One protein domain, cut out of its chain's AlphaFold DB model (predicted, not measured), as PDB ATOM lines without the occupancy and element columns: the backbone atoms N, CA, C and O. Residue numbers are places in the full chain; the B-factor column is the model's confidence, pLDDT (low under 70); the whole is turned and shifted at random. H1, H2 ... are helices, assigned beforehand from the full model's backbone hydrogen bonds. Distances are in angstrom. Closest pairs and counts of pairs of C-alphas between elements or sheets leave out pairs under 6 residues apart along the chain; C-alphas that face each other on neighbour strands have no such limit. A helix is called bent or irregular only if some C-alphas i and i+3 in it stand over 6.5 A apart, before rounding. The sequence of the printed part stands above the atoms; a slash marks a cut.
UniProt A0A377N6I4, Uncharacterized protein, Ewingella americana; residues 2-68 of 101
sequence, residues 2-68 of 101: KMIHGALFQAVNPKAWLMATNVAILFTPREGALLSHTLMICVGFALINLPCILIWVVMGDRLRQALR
ATOM      1  N   LYS A   2     253.310 211.371 218.257       61.41
ATOM      2  CA  LYS A   2     253.032 211.524 219.699       61.41
ATOM      3  C   LYS A   2     253.457 212.888 220.270       61.41
ATOM      4  O   LYS A   2     254.532 213.357 219.921       61.41
ATOM      5  N   MET A   3     252.665 213.440 221.199       68.75
ATOM      6  CA  MET A   3     252.864 214.691 221.971       68.75
ATOM      7  C   MET A   3     254.319 214.958 222.407       68.75
ATOM      8  O   MET A   3     254.774 216.095 222.409       68.75
ATOM      9  N   ILE A   4     255.073 213.891 222.668       72.38
ATOM     10  CA  ILE A   4     256.505 213.889 222.991       72.38
ATOM     11  C   ILE A   4     257.370 214.545 221.898       72.38
ATOM     12  O   ILE A   4     258.263 215.315 222.222       72.38
ATOM     13  N   HIS A   5     257.099 214.305 220.610       76.44
ATOM     14  CA  HIS A   5     257.856 214.933 219.514       76.44
ATOM     15  C   HIS A   5     257.602 216.444 219.459       76.44
ATOM     16  O   HIS A   5     258.524 217.215 219.218       76.44
ATOM     17  N   GLY A   6     256.360 216.869 219.722       72.12
ATOM     18  CA  GLY A   6     256.009 218.286 219.815       72.12
ATOM     19  C   GLY A   6     256.653 218.967 221.023       72.12
ATOM     20  O   GLY A   6     257.132 220.089 220.898       72.12
ATOM     21  N   ALA A   7     256.723 218.276 222.165       74.62
ATOM     22  CA  ALA A   7     257.412 218.761 223.359       74.62
ATOM     23  C   ALA A   7     258.927 218.894 223.129       74.62
ATOM     24  O   ALA A   7     259.500 219.942 223.415       74.62
ATOM     25  N   LEU A   8     259.564 217.883 222.528       79.81
ATOM     26  CA  LEU A   8     260.988 217.921 222.174       79.81
ATOM     27  C   LEU A   8     261.302 219.011 221.139       79.81
ATOM     28  O   LEU A   8     262.353 219.638 221.208       79.81
ATOM     29  N   PHE A   9     260.378 219.297 220.217       78.88
ATOM     30  CA  PHE A   9     260.552 220.375 219.244       78.88
ATOM     31  C   PHE A   9     260.587 221.767 219.893       78.88
ATOM     32  O   PHE A   9     261.239 222.668 219.365       78.88
ATOM     33  N   GLN A  10     259.949 221.962 221.055       79.50
ATOM     34  CA  GLN A  10     260.035 223.244 221.764       79.50
ATOM     35  C   GLN A  10     261.468 223.567 222.199       79.50
ATOM     36  O   GLN A  10     261.850 224.731 222.150       79.50
ATOM     37  N   ALA A  11     262.278 222.554 222.528       79.69
ATOM     38  CA  ALA A  11     263.679 222.747 222.899       79.69
ATOM     39  C   ALA A  11     264.547 223.258 221.735       79.69
ATOM     40  O   ALA A  11     265.576 223.877 221.968       79.69
ATOM     41  N   VAL A  12     264.137 223.048 220.481       83.94
ATOM     42  CA  VAL A  12     264.848 223.565 219.295       83.94
ATOM     43  C   VAL A  12     264.252 224.901 218.825       83.94
ATOM     44  O   VAL A  12     264.853 225.608 218.023       83.94
ATOM     45  N   ASN A  13     263.073 225.286 219.322       85.19
ATOM     46  CA  ASN A  13     262.359 226.474 218.871       85.19
ATOM     47  C   ASN A  13     262.961 227.759 219.478       85.19
ATOM     48  O   ASN A  13     262.730 228.016 220.661       85.19
ATOM     49  N   PRO A  14     263.635 228.631 218.697       82.00
ATOM     50  CA  PRO A  14     264.264 229.852 219.216       82.00
ATOM     51  C   PRO A  14     263.265 230.807 219.888       82.00
ATOM     52  O   PRO A  14     263.637 231.566 220.778       82.00
ATOM     53  N   LYS A  15     261.974 230.725 219.539       82.81
ATOM     54  CA  LYS A  15     260.909 231.482 220.210       82.81
ATOM     55  C   LYS A  15     260.757 231.087 221.682       82.81
ATOM     56  O   LYS A  15     260.487 231.950 222.513       82.81
ATOM     57  N   ALA A  16     260.917 229.801 222.001       83.94
ATOM     58  CA  ALA A  16     260.829 229.308 223.373       83.94
ATOM     59  C   ALA A  16     262.020 229.797 224.209       83.94
ATOM     60  O   ALA A  16     261.825 230.259 225.331       83.94
ATOM     61  N   TRP A  17     263.223 229.784 223.628       86.06
ATOM     62  CA  TRP A  17     264.427 230.328 224.259       86.06
ATOM     63  C   TRP A  17     264.282 231.818 224.560       86.06
ATOM     64  O   TRP A  17     264.428 232.213 225.710       86.06
ATOM     65  N   LEU A  18     263.897 232.627 223.566       87.38
ATOM     66  CA  LEU A  18     263.689 234.068 223.753       87.38
ATOM     67  C   LEU A  18     262.649 234.370 224.843       87.38
ATOM     68  O   LEU A  18     262.840 235.279 225.647       87.38
ATOM     69  N   MET A  19     261.567 233.590 224.908       86.56
ATOM     70  CA  MET A  19     260.556 233.736 225.955       86.56
ATOM     71  C   MET A  19     261.120 233.412 227.344       86.56
ATOM     72  O   MET A  19     260.912 234.189 228.275       86.56
ATOM     73  N   ALA A  20     261.848 232.300 227.484       84.31
ATOM     74  CA  ALA A  20     262.467 231.905 228.747       84.31
ATOM     75  C   ALA A  20     263.506 232.936 229.216       84.31
ATOM     76  O   ALA A  20     263.509 233.320 230.385       84.31
ATOM     77  N   THR A  21     264.335 233.443 228.299       85.69
ATOM     78  CA  THR A  21     265.318 234.493 228.587       85.69
ATOM     79  C   THR A  21     264.640 235.791 229.019       85.69
ATOM     80  O   THR A  21     265.039 236.363 230.028       85.69
ATOM     81  N   ASN A  22     263.577 236.230 228.340       87.62
ATOM     82  CA  ASN A  22     262.832 237.427 228.745       87.62
ATOM     83  C   ASN A  22     262.232 237.288 230.145       87.62
ATOM     84  O   ASN A  22     262.309 238.221 230.939       87.62
ATOM     85  N   VAL A  23     261.664 236.124 230.472       85.88
ATOM     86  CA  VAL A  23     261.127 235.862 231.815       85.88
ATOM     87  C   VAL A  23     262.240 235.895 232.861       85.88
ATOM     88  O   VAL A  23     262.074 236.516 233.908       85.88
ATOM     89  N   ALA A  24     263.395 235.297 232.565       82.81
ATOM     90  CA  ALA A  24     264.550 235.354 233.452       82.81
ATOM     91  C   ALA A  24     265.063 236.794 233.643       82.81
ATOM     92  O   ALA A  24     265.402 237.166 234.761       82.81
ATOM     93  N   ILE A  25     265.072 237.631 232.604       84.75
ATOM     94  CA  ILE A  25     265.520 239.030 232.711       84.75
ATOM     95  C   ILE A  25     264.518 239.880 233.504       84.75
ATOM     96  O   ILE A  25     264.924 240.698 234.326       84.75
ATOM     97  N   LEU A  26     263.219 239.698 233.264       84.19
ATOM     98  CA  LEU A  26     262.165 240.536 233.847       84.19
ATOM     99  C   LEU A  26     261.845 240.189 235.302       84.19
ATOM    100  O   LEU A  26     261.466 241.077 236.063       84.19
ATOM    101  N   PHE A  27     261.958 238.913 235.683       79.81
ATOM    102  CA  PHE A  27     261.436 238.432 236.964       79.81
ATOM    103  C   PHE A  27     262.503 237.911 237.932       79.81
ATOM    104  O   PHE A  27     262.167 237.646 239.086       79.81
ATOM    105  N   THR A  28     263.775 237.786 237.529       76.56
ATOM    106  CA  THR A  28     264.846 237.385 238.463       76.56
ATOM    107  C   THR A  28     265.189 238.532 239.425       76.56
ATOM    108  O   THR A  28     265.610 239.598 238.968       76.56
ATOM    109  N   PRO A  29     265.049 238.347 240.754       68.75
ATOM    110  CA  PRO A  29     265.435 239.361 241.731       68.75
ATOM    111  C   PRO A  29     266.961 239.538 241.790       68.75
ATOM    112  O   PRO A  29     267.715 238.574 241.675       68.75
ATOM    113  N   ARG A  30     267.419 240.785 241.979       67.25
ATOM    114  CA  ARG A  30     268.853 241.145 242.009       67.25
ATOM    115  C   ARG A  30     269.568 240.767 243.316       67.25
ATOM    116  O   ARG A  30     270.785 240.642 243.305       67.25
ATOM    117  N   GLU A  31     268.835 240.563 244.414       63.47
ATOM    118  CA  GLU A  31     269.380 240.252 245.744       63.47
ATOM    119  C   GLU A  31     268.546 239.157 246.441       63.47
ATOM    120  O   GLU A  31     267.316 239.183 246.384       63.47
ATOM    121  N   GLY A  32     269.202 238.200 247.115       60.88
ATOM    122  CA  GLY A  32     268.547 237.115 247.871       60.88
ATOM    123  C   GLY A  32     268.501 235.754 247.158       60.88
ATOM    124  O   GLY A  32     268.930 235.630 246.017       60.88
ATOM    125  N   ALA A  33     268.038 234.713 247.873       59.34
ATOM    126  CA  ALA A  33     268.123 233.282 247.536       59.34
ATOM    127  C   ALA A  33     267.756 232.939 246.073       59.34
ATOM    128  O   ALA A  33     266.622 232.576 245.759       59.34
ATOM    129  N   LEU A  34     268.750 233.011 245.181       70.94
ATOM    130  CA  LEU A  34     268.556 232.906 243.731       70.94
ATOM    131  C   LEU A  34     267.858 231.610 243.314       70.94
ATOM    132  O   LEU A  34     267.037 231.620 242.400       70.94
ATOM    133  N   LEU A  35     268.156 230.490 243.980       77.56
ATOM    134  CA  LEU A  35     267.672 229.183 243.543       77.56
ATOM    135  C   LEU A  35     266.167 228.989 243.794       77.56
ATOM    136  O   LEU A  35     265.461 228.519 242.904       77.56
ATOM    137  N   SER A  36     265.655 229.370 244.969       79.62
ATOM    138  CA  SER A  36     264.240 229.164 245.324       79.62
ATOM    139  C   SER A  36     263.307 230.045 244.492       79.62
ATOM    140  O   SER A  36     262.299 229.563 243.976       79.62
ATOM    141  N   HIS A  37     263.674 231.313 244.293       80.00
ATOM    142  CA  HIS A  37     262.903 232.245 243.470       80.00
ATOM    143  C   HIS A  37     262.910 231.846 241.992       80.00
ATOM    144  O   HIS A  37     261.855 231.841 241.357       80.00
ATOM    145  N   THR A  38     264.067 231.438 241.460       81.38
ATOM    146  CA  THR A  38     264.170 230.964 240.071       81.38
ATOM    147  C   THR A  38     263.299 229.732 239.847       81.38
ATOM    148  O   THR A  38     262.533 229.692 238.886       81.38
ATOM    149  N   LEU A  39     263.338 228.753 240.759       84.06
ATOM    150  CA  LEU A  39     262.485 227.564 240.667       84.06
ATOM    151  C   LEU A  39     260.995 227.923 240.707       84.06
ATOM    152  O   LEU A  39     260.221 227.382 239.916       84.06
ATOM    153  N   MET A  40     260.592 228.865 241.562       86.06
ATOM    154  CA  MET A  40     259.203 229.328 241.633       86.06
ATOM    155  C   MET A  40     258.745 229.966 240.314       86.06
ATOM    156  O   MET A  40     257.660 229.649 239.823       86.06
ATOM    157  N   ILE A  41     259.581 230.813 239.706       85.81
ATOM    158  CA  ILE A  41     259.293 231.450 238.413       85.81
ATOM    159  C   ILE A  41     259.233 230.404 237.298       85.81
ATOM    160  O   ILE A  41     258.302 230.431 236.499       85.81
ATOM    161  N   CYS A  42     260.167 229.450 237.258       85.31
ATOM    162  CA  CYS A  42     260.158 228.372 236.268       85.31
ATOM    163  C   CYS A  42     258.891 227.512 236.364       85.31
ATOM    164  O   CYS A  42     258.275 227.215 235.339       85.31
ATOM    165  N   VAL A  43     258.480 227.132 237.577       86.94
ATOM    166  CA  VAL A  43     257.259 226.340 237.793       86.94
ATOM    167  C   VAL A  43     256.019 227.150 237.424       86.94
ATOM    168  O   VAL A  43     255.174 226.654 236.680       86.94
ATOM    169  N   GLY A  44     255.923 228.403 237.874       88.25
ATOM    170  CA  GLY A  44     254.814 229.292 237.519       88.25
ATOM    171  C   GLY A  44     254.715 229.510 236.009       88.25
ATOM    172  O   GLY A  44     253.636 229.385 235.427       88.25
ATOM    173  N   PHE A  45     255.853 229.739 235.354       86.69
ATOM    174  CA  PHE A  45     255.937 229.853 233.906       86.69
ATOM    175  C   PHE A  45     255.452 228.578 233.220       86.69
ATOM    176  O   PHE A  45     254.582 228.665 232.363       86.69
ATOM    177  N   ALA A  46     255.942 227.397 233.608       85.56
ATOM    178  CA  ALA A  46     255.524 226.135 233.000       85.56
ATOM    179  C   ALA A  46     254.016 225.874 233.175       85.56
ATOM    180  O   ALA A  46     253.341 225.498 232.213       85.56
ATOM    181  N   LEU A  47     253.477 226.128 234.372       90.25
ATOM    182  CA  LEU A  47     252.059 225.925 234.686       90.25
ATOM    183  C   LEU A  47     251.127 226.843 233.896       90.25
ATOM    184  O   LEU A  47     250.019 226.430 233.573       90.25
ATOM    185  N   ILE A  48     251.559 228.061 233.572       89.12
ATOM    186  CA  ILE A  48     250.765 229.018 232.785       89.12
ATOM    187  C   ILE A  48     250.998 228.820 231.281       89.12
ATOM    188  O   ILE A  48     250.071 228.907 230.473       89.12
ATOM    189  N   ASN A  49     252.233 228.528 230.888       86.88
ATOM    190  CA  ASN A  49     252.635 228.400 229.495       86.88
ATOM    191  C   ASN A  49     252.008 227.162 228.837       86.88
ATOM    192  O   ASN A  49     251.463 227.271 227.740       86.88
ATOM    193  N   LEU A  50     251.996 226.014 229.524       84.56
ATOM    194  CA  LEU A  50     251.408 224.777 229.004       84.56
ATOM    195  C   LEU A  50     249.923 224.908 228.610       84.56
ATOM    196  O   LEU A  50     249.609 224.614 227.454       84.56
ATOM    197  N   PRO A  51     248.995 225.363 229.477       88.31
ATOM    198  CA  PRO A  51     247.596 225.528 229.088       88.31
ATOM    199  C   PRO A  51     247.432 226.588 227.994       88.31
ATOM    200  O   PRO A  51     246.628 226.392 227.085       88.31
ATOM    201  N   CYS A  52     248.229 227.662 228.016       88.81
ATOM    202  CA  CYS A  52     248.212 228.681 226.967       88.81
ATOM    203  C   CYS A  52     248.585 228.093 225.594       88.81
ATOM    204  O   CYS A  52     247.857 228.288 224.618       88.81
ATOM    205  N   ILE A  53     249.663 227.303 225.519       85.50
ATOM    206  CA  ILE A  53     250.073 226.616 224.286       85.50
ATOM    207  C   ILE A  53     249.017 225.598 223.849       85.50
ATOM    208  O   ILE A  53     248.729 225.505 222.659       85.50
ATOM    209  N   LEU A  54     248.416 224.847 224.775       86.56
ATOM    210  CA  LEU A  54     247.368 223.879 224.434       86.56
ATOM    211  C   LEU A  54     246.141 224.565 223.824       86.56
ATOM    212  O   LEU A  54     245.673 224.137 222.768       86.56
ATOM    213  N   ILE A  55     245.664 225.653 224.434       89.88
ATOM    214  CA  ILE A  55     244.565 226.463 223.888       89.88
ATOM    215  C   ILE A  55     244.946 226.984 222.501       89.88
ATOM    216  O   ILE A  55     244.169 226.846 221.555       89.88
ATOM    217  N   TRP A  56     246.163 227.506 222.351       88.38
ATOM    218  CA  TRP A  56     246.665 227.997 221.072       88.38
ATOM    219  C   TRP A  56     246.686 226.909 219.991       88.38
ATOM    220  O   TRP A  56     246.265 227.152 218.860       88.38
ATOM    221  N   VAL A  57     247.138 225.697 220.323       86.38
ATOM    222  CA  VAL A  57     247.156 224.551 219.400       86.38
ATOM    223  C   VAL A  57     245.738 224.180 218.969       86.38
ATOM    224  O   VAL A  57     245.499 223.980 217.777       86.38
ATOM    225  N   VAL A  58     244.786 224.137 219.907       88.62
ATOM    226  CA  VAL A  58     243.376 223.845 219.601       88.62
ATOM    227  C   VAL A  58     242.779 224.923 218.694       88.62
ATOM    228  O   VAL A  58     242.146 224.597 217.689       88.62
ATOM    229  N   MET A  59     243.009 226.202 218.994       90.62
ATOM    230  CA  MET A  59     242.542 227.308 218.150       90.62
ATOM    231  C   MET A  59     243.186 227.271 216.761       90.62
ATOM    232  O   MET A  59     242.495 227.454 215.761       90.62
ATOM    233  N   GLY A  60     244.486 226.978 216.685       87.19
ATOM    234  CA  GLY A  60     245.222 226.841 215.432       87.19
ATOM    235  C   GLY A  60     244.689 225.712 214.550       87.19
ATOM    236  O   GLY A  60     244.565 225.896 213.340       87.19
ATOM    237  N   ASP A  61     244.305 224.575 215.137       87.75
ATOM    238  CA  ASP A  61     243.668 223.479 214.398       87.75
ATOM    239  C   ASP A  61     242.323 223.911 213.788       87.75
ATOM    240  O   ASP A  61     242.067 223.688 212.601       87.75
ATOM    241  N   ARG A  62     241.491 224.626 214.554       88.56
ATOM    242  CA  ARG A  62     240.208 225.155 214.052       88.56
ATOM    243  C   ARG A  62     240.402 226.224 212.985       88.56
ATOM    244  O   ARG A  62     239.727 226.193 211.955       88.56
ATOM    245  N   LEU A  63     241.364 227.121 213.180       88.31
ATOM    246  CA  LEU A  63     241.719 228.130 212.189       88.31
ATOM    247  C   LEU A  63     242.221 227.477 210.893       88.31
ATOM    248  O   LEU A  63     241.817 227.877 209.804       88.31
ATOM    249  N   ARG A  64     243.032 226.418 210.990       86.75
ATOM    250  CA  ARG A  64     243.501 225.649 209.830       86.75
ATOM    251  C   ARG A  64     242.344 225.025 209.052       86.75
ATOM    252  O   ARG A  64     242.386 225.013 207.823       86.75
ATOM    253  N   GLN A  65     241.314 224.529 209.737       87.12
ATOM    254  CA  GLN A  65     240.101 224.037 209.079       87.12
ATOM    255  C   GLN A  65     239.364 225.165 208.341       87.12
ATOM    256  O   GLN A  65     238.995 224.986 207.179       87.12
ATOM    257  N   ALA A  66     239.231 226.344 208.957       83.38
ATOM    258  CA  ALA A  66     238.618 227.520 208.333       83.38
ATOM    259  C   ALA A  66     239.420 228.062 207.126       83.38
ATOM    260  O   ALA A  66     238.837 228.569 206.163       83.38
ATOM    261  N   LEU A  67     240.748 227.915 207.152       87.00
ATOM    262  CA  LEU A  67     241.684 228.328 206.099       87.00
ATOM    263  C   LEU A  67     241.900 227.269 205.006       87.00
ATOM    264  O   LEU A  67     242.751 227.458 204.140       87.00
ATOM    265  N   ARG A  68     241.130 226.171 204.976       87.75
ATOM    266  CA  ARG A  68     241.217 225.177 203.883       87.75
ATOM    267  C   ARG A  68     240.907 225.758 202.501       87.75
ATOM    268  O   ARG A  68     241.292 225.174 201.493       87.75
TER     269      ARG A  68
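This is residues 2 to 68 of the 101 residues of an uncharacterized protein of Ewingella americana (UniProt A0A377N6I4). One long, unbent helix, H3, makes the length of this domain, and a shorter helix, H2, folds back at a slant near its beginning, with a small helix, H1, turned off steeply at the other end of H2. The three form a loose, open chain of helices: residues 2 to 18, with H1 and the first residues of H2, stick out from one end of H2, and residues 47 to 68, most of them in H3, stick out as a long bare arm. The printed part has 67 residues, with three named helices in the order H1, H2, H3 and no named strand, and its class is all helix. It is loose, with a radius of gyration of the C-alphas of 15.4 A, and its C-alphas span 53 by 20 by 18 A.

Going along the printed part, H1, residues 3 to 10, comes first, and it touches no helix. A tight link of 3 residues leads from it to H2, residues 14 to 27. H1 and H2 are close but not clearly touching, with 1 pair of C-alphas within 8 A; their closest C-alphas, those of Gln 10 and Ala 16, are 6.3 A apart. They run the same way at a steep tilt of 69.7 degrees, only just short of about perpendicular, and their centres are 18.6 A apart. A short link of 6 residues then joins H2 to H3, residues 34 to 66. H2 and H3 are close but not clearly touching, with 2 pairs of C-alphas within 8 A. The closest C-alphas of the two are those of Phe 27 and Ile 41, 7.4 A apart. They run opposite ways at a steep tilt of 41 degrees, with their centres 13.1 A apart. H1 and H3 are apart. In the backbones of H1 and H2 every O i to N i+4 pair is within hydrogen-bond range, and in H3 28 of 29 are.

H1 runs from Met 3 to Gln 10, and its first C-alpha is at (252.864, 214.691, 221.971). H2 runs from Pro 14 to Phe 27 and measures 19.9 A from first to last C-alpha; C-alpha 14 is at (264.264, 229.852, 219.216). H3 runs from Leu 34 to Ala 66, 33 residues, and is the longest helix, at 46.7 A from first to last C-alpha. It begins with C-alpha 34 at (268.556, 232.906, 243.731) and ends with C-alpha 66 at (238.618, 227.520, 208.333). No helix is bent or irregular.

The outline is a rod, and the two C-alphas farthest apart, those of Gly 32 and Arg 68, are 53.1 A apart. The first and last printed C-alphas, those of Lys 2 and Arg 68, are 24.0 A apart. The printed part has no cut; it begins at residue 2 and ends at residue 68 of a full chain of 101 residues. No link is long. Three stretches stand free: residues 2 to 18, of which 3 to 10 belong to H1 and 14 to 18 to H2; residues 30 to 36, of which 34 to 36 belong to H3; and residues 47 to 68, of which 47 to 66 belong to H3. The mean pLDDT of the printed part is 82.1. Confidence is low, under 70, at 7 residues: 2 to 3, and 29 to 33 between H2 and H3. The mean pLDDT is 75 for H1, 85 for H2 and 86 for H3.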